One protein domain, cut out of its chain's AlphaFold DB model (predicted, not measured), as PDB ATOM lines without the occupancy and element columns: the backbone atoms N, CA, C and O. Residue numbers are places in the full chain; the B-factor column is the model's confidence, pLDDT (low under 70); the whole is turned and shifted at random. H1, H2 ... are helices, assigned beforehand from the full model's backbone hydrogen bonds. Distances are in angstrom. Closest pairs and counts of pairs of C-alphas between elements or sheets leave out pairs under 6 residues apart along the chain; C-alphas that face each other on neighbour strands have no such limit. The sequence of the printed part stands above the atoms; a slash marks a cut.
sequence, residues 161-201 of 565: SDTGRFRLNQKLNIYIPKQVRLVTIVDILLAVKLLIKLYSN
ATOM      1  N   SER A 161       0.985 -21.757  23.090       88.44
ATOM      2  CA  SER A 161       0.673 -21.823  24.516       88.44
ATOM      3  C   SER A 161       1.446 -20.789  25.344       88.44
ATOM      4  O   SER A 161       2.435 -20.198  24.902       88.44
ATOM      5  N   ASP A 162       1.039 -20.611  26.598       88.19
ATOM      6  CA  ASP A 162       1.713 -19.683  27.519       88.19
ATOM      7  C   ASP A 162       3.193 -20.051  27.709       88.19
ATOM      8  O   ASP A 162       4.062 -19.184  27.803       88.19
ATOM      9  N   THR A 163       3.493 -21.354  27.683       88.50
ATOM     10  CA  THR A 163       4.858 -21.878  27.827       88.50
ATOM     11  C   THR A 163       5.745 -21.551  26.629       88.50
ATOM     12  O   THR A 163       6.894 -21.153  26.818       88.50
ATOM     13  N   GLY A 164       5.225 -21.669  25.402       90.38
ATOM     14  CA  GLY A 164       5.992 -21.378  24.192       90.38
ATOM     15  C   GLY A 164       6.288 -19.891  24.067       90.38
ATOM     16  O   GLY A 164       7.428 -19.524  23.787       90.38
ATOM     17  N   ARG A 165       5.308 -19.026  24.374       91.44
ATOM     18  CA  ARG A 165       5.526 -17.572  24.410       91.44
ATOM     19  C   ARG A 165       6.547 -17.179  25.474       91.44
ATOM     20  O   ARG A 165       7.480 -16.442  25.175       91.44
ATOM     21  N   PHE A 166       6.412 -17.702  26.694       89.62
ATOM     22  CA  PHE A 166       7.373 -17.455  27.771       89.62
ATOM     23  C   PHE A 166       8.803 -17.830  27.357       89.62
ATOM     24  O   PHE A 166       9.735 -17.061  27.582       89.62
ATOM     25  N   ARG A 167       8.971 -18.975  26.686       88.56
ATOM     26  CA  ARG A 167      10.277 -19.449  26.220       88.56
ATOM     27  C   ARG A 167      10.857 -18.636  25.079       88.56
ATOM     28  O   ARG A 167      12.037 -18.305  25.134       88.56
ATOM     29  N   LEU A 168      10.047 -18.288  24.084       90.50
ATOM     30  CA  LEU A 168      10.480 -17.415  22.993       90.50
ATOM     31  C   LEU A 168      10.968 -16.070  23.526       90.50
ATOM     32  O   LEU A 168      12.059 -15.629  23.173       90.50
ATOM     33  N   ASN A 169      10.207 -15.477  24.445       91.38
ATOM     34  CA  ASN A 169      10.565 -14.221  25.090       91.38
ATOM     35  C   ASN A 169      11.889 -14.319  25.853       91.38
ATOM     36  O   ASN A 169      12.750 -13.461  25.688       91.38
ATOM     37  N   GLN A 170      12.080 -15.375  26.651       87.44
ATOM     38  CA  GLN A 170      13.331 -15.588  27.383       87.44
ATOM     39  C   GLN A 170      14.525 -15.839  26.457       87.44
ATOM     40  O   GLN A 170      15.605 -15.321  26.707       87.44
ATOM     41  N   LYS A 171      14.354 -16.629  25.390       87.00
ATOM     42  CA  LYS A 171      15.458 -16.991  24.490       87.00
ATOM     43  C   LYS A 171      15.896 -15.819  23.614       87.00
ATOM     44  O   LYS A 171      17.087 -15.643  23.371       87.00
ATOM     45  N   LEU A 172      14.935 -15.037  23.126       87.44
ATOM     46  CA  LEU A 172      15.178 -13.895  22.247       87.44
ATOM     47  C   LEU A 172      15.356 -12.574  23.017       87.44
ATOM     48  O   LEU A 172      15.619 -11.552  22.388       87.44
ATOM     49  N   ASN A 173      15.231 -12.592  24.352       86.38
ATOM     50  CA  ASN A 173      15.214 -11.415  25.226       86.38
ATOM     51  C   ASN A 173      14.184 -10.359  24.778       86.38
ATOM     52  O   ASN A 173      14.511  -9.185  24.609       86.38
ATOM     53  N   ILE A 174      12.933 -10.787  24.567       87.12
ATOM     54  CA  ILE A 174      11.815  -9.934  24.132       87.12
ATOM     55  C   ILE A 174      10.764  -9.826  25.240       87.12
ATOM     56  O   ILE A 174      10.409 -10.817  25.877       87.12
ATOM     57  N   TYR A 175      10.187  -8.638  25.405       88.38
ATOM     58  CA  TYR A 175       9.092  -8.361  26.336       88.38
ATOM     59  C   TYR A 175       7.730  -8.301  25.617       88.38
ATOM     60  O   TYR A 175       7.096  -7.252  25.557       88.38
ATOM     61  N   ILE A 176       7.272  -9.419  25.042       88.00
ATOM     62  CA  ILE A 176       5.909  -9.534  24.483       88.00
ATOM     63  C   ILE A 176       4.948 -10.075  25.557       88.00
ATOM     64  O   ILE A 176       5.304 -11.023  26.265       88.00
ATOM     65  N   PRO A 177       3.719  -9.542  25.689       90.25
ATOM     66  CA  PRO A 177       2.734 -10.055  26.639       90.25
ATOM     67  C   PRO A 177       2.415 -11.542  26.421       90.25
ATOM     68  O   PRO A 177       2.302 -12.020  25.290       90.25
ATOM     69  N   LYS A 178       2.216 -12.284  27.519       86.75
ATOM     70  CA  LYS A 178       1.943 -13.737  27.500       86.75
ATOM     71  C   LYS A 178       0.659 -14.099  26.737       86.75
ATOM     72  O   LYS A 178       0.541 -15.212  26.238       86.75
ATOM     73  N   GLN A 179      -0.276 -13.156  26.625       89.06
ATOM     74  CA  GLN A 179      -1.550 -13.293  25.919       89.06
ATOM     75  C   GLN A 179      -1.369 -13.476  24.405       89.06
ATOM     76  O   GLN A 179      -2.212 -14.087  23.748       89.06
ATOM     77  N   VAL A 180      -0.269 -12.973  23.833       88.75
ATOM     78  CA  VAL A 180      -0.000 -13.075  22.395       88.75
ATOM     79  C   VAL A 180       0.535 -14.470  22.087       88.75
ATOM     80  O   VAL A 180       1.728 -14.741  22.177       88.75
ATOM     81  N   ARG A 181      -0.357 -15.386  21.717       88.19
ATOM     82  CA  ARG A 181      -0.029 -16.807  21.503       88.19
ATOM     83  C   ARG A 181       0.344 -17.187  20.066       88.19
ATOM     84  O   ARG A 181       0.765 -18.314  19.822       88.19
ATOM     85  N   LEU A 182       0.225 -16.258  19.123       89.44
ATOM     86  CA  LEU A 182       0.605 -16.445  17.718       89.44
ATOM     87  C   LEU A 182       2.035 -15.965  17.482       89.44
ATOM     88  O   LEU A 182       2.426 -14.962  18.071       89.44
ATOM     89  N   VAL A 183       2.798 -16.634  16.616       86.44
ATOM     90  CA  VAL A 183       4.150 -16.183  16.237       86.44
ATOM     91  C   VAL A 183       4.065 -14.824  15.547       86.44
ATOM     92  O   VAL A 183       3.296 -14.639  14.605       86.44
ATOM     93  N   THR A 184       4.879 -13.879  16.010       83.94
ATOM     94  CA  THR A 184       4.993 -12.548  15.412       83.94
ATOM     95  C   THR A 184       6.169 -12.490  14.441       83.94
ATOM     96  O   THR A 184       7.109 -13.282  14.509       83.94
ATOM     97  N   ILE A 185       6.154 -11.506  13.544       80.31
ATOM     98  CA  ILE A 185       7.268 -11.268  12.614       80.31
ATOM     99  C   ILE A 185       8.554 -10.935  13.382       80.31
ATOM    100  O   ILE A 185       9.639 -11.369  12.997       80.31
ATOM    101  N   VAL A 186       8.423 -10.204  14.493       82.31
ATOM    102  CA  VAL A 186       9.539  -9.845  15.375       82.31
ATOM    103  C   VAL A 186      10.219 -11.100  15.928       82.31
ATOM    104  O   VAL A 186      11.446 -11.177  15.901       82.31
ATOM    105  N   ASP A 187       9.439 -12.111  16.331       86.25
ATOM    106  CA  ASP A 187       9.976 -13.396  16.799       86.25
ATOM    107  C   ASP A 187      10.828 -14.074  15.711       86.25
ATOM    108  O   ASP A 187      11.940 -14.528  15.981       86.25
ATOM    109  N   ILE A 188      10.333 -14.108  14.467       83.19
ATOM    110  CA  ILE A 188      11.024 -14.744  13.332       83.19
ATOM    111  C   ILE A 188      12.326 -14.002  13.006       83.19
ATOM    112  O   ILE A 188      13.372 -14.629  12.842       83.19
ATOM    113  N   LEU A 189      12.289 -12.668  12.935       80.12
ATOM    114  CA  LEU A 189      13.470 -11.853  12.633       80.12
ATOM    115  C   LEU A 189      14.561 -12.005  13.691       80.12
ATOM    116  O   LEU A 189      15.737 -12.154  13.353       80.12
ATOM    117  N   LEU A 190      14.185 -11.987  14.970       83.19
ATOM    118  CA  LEU A 190      15.137 -12.153  16.062       83.19
ATOM    119  C   LEU A 190      15.673 -13.582  16.136       83.19
ATOM    120  O   LEU A 190      16.864 -13.754  16.395       83.19
ATOM    121  N   ALA A 191      14.860 -14.593  15.823       85.25
ATOM    122  CA  ALA A 191      15.331 -15.969  15.691       85.25
ATOM    123  C   ALA A 191      16.373 -16.115  14.570       85.25
ATOM    124  O   ALA A 191      17.418 -16.729  14.778       85.25
ATOM    125  N   VAL A 192      16.149 -15.490  13.408       81.81
ATOM    126  CA  VAL A 192      17.130 -15.457  12.308       81.81
ATOM    127  C   VAL A 192      18.407 -14.732  12.733       81.81
ATOM    128  O   VAL A 192      19.507 -15.213  12.469       81.81
ATOM    129  N   LYS A 193      18.281 -13.594  13.427       79.44
ATOM    130  CA  LYS A 193      19.428 -12.840  13.953       79.44
ATOM    131  C   LYS A 193      20.252 -13.682  14.927       79.44
ATOM    132  O   LYS A 193      21.478 -13.641  14.879       79.44
ATOM    133  N   LEU A 194      19.589 -14.441  15.798       83.25
ATOM    134  CA  LEU A 194      20.237 -15.362  16.729       83.25
ATOM    135  C   LEU A 194      20.946 -16.491  15.968       83.25
ATOM    136  O   LEU A 194      22.108 -16.762  16.252       83.25
ATOM    137  N   LEU A 195      20.308 -17.078  14.951       83.69
ATOM    138  CA  LEU A 195      20.907 -18.115  14.103       83.69
ATOM    139  C   LEU A 195      22.183 -17.620  13.408       83.69
ATOM    140  O   LEU A 195      23.202 -18.303  13.442       83.69
ATOM    141  N   ILE A 196      22.161 -16.415  12.832       78.88
ATOM    142  CA  ILE A 196      23.340 -15.822  12.178       78.88
ATOM    143  C   ILE A 196      24.465 -15.571  13.192       78.88
ATOM    144  O   ILE A 196      25.625 -15.818  12.884       78.88
ATOM    145  N   LYS A 197      24.136 -15.123  14.411       78.94
ATOM    146  CA  LYS A 197      25.121 -14.923  15.487       78.94
ATOM    147  C   LYS A 197      25.740 -16.228  15.990       78.94
ATOM    148  O   LYS A 197      26.924 -16.236  16.312       78.94
ATOM    149  N   LEU A 198      24.952 -17.302  16.074       82.50
ATOM    150  CA  LEU A 198      25.463 -18.640  16.379       82.50
ATOM    151  C   LEU A 198      26.403 -19.110  15.272       82.50
ATOM    152  O   LEU A 198      27.481 -19.612  15.554       82.50
ATOM    153  N   TYR A 199      26.019 -18.885  14.015       80.38
ATOM    154  CA  TYR A 199      26.834 -19.251  12.867       80.38
ATOM    155  C   TYR A 199      28.168 -18.499  12.808       80.38
ATOM    156  O   TYR A 199      29.180 -19.081  12.425       80.38
ATOM    157  N   SER A 200      28.198 -17.222  13.202       75.38
ATOM    158  CA  SER A 200      29.444 -16.451  13.262       75.38
ATOM    159  C   SER A 200      30.344 -16.807  14.454       75.38
ATOM    160  O   SER A 200      31.338 -16.120  14.675       75.38
ATOM    161  N   ASN A 201      30.028 -17.874  15.209       67.06
ATOM    162  CA  ASN A 201      30.806 -18.399  16.337       67.06
ATOM    163  C   ASN A 201      31.250 -17.320  17.339       67.06
ATOM    164  O   ASN A 201      32.350 -17.364  17.890       67.06
TER     165      ASN A 201
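What this domain is: This is residues 161 to 201 of the 565 residues of an uncharacterized protein of Candidatus Pinguicoccus supinus (UniProt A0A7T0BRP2). Two helices, H1 then H2, run the same way, and the last turns of H1 meet H2 partway along it. Between them a long loop, residues 173 to 184, folds back past H1 to reach the start of H2, and residues 195 to 201, of which 195 to 199 belong to H2, stick out. The printed part has 41 residues, with two named helices and no named strand, and is all helix. It is only just compact, close to loose, with a radius of gyration of the C-alphas of 10.7 A and spans of 33 by 16 by 15 A.

Where its parts are: Find C-alpha 161 at (0.673, -21.823, 24.516); from there H1, residues 161 to 172, runs 16.7 A. Look next at C-alpha 185, at (7.268, -11.268, 12.614), where H2, residues 185 to 199, begins; it runs 21.1 A to C-alpha 199 at (26.834, -19.251, 12.867).

How they stand to each other: H1 touches H2 with residues 168 to 172 alone; look at Leu 172 and Leu 190, whose C-alphas are the closest, 6.4 A apart. The helices stand at a steep tilt of 46 degrees. In H1 and H2 every O i to N i+4 pair is within hydrogen-bond range.

The domain as a whole: The C-alphas farthest apart, those of Gln 179 and Asn 201, are 34.1 A apart. The link from H1 to H2 is long, and the printed part has no cut. In this model residue 201 has pLDDT under 70.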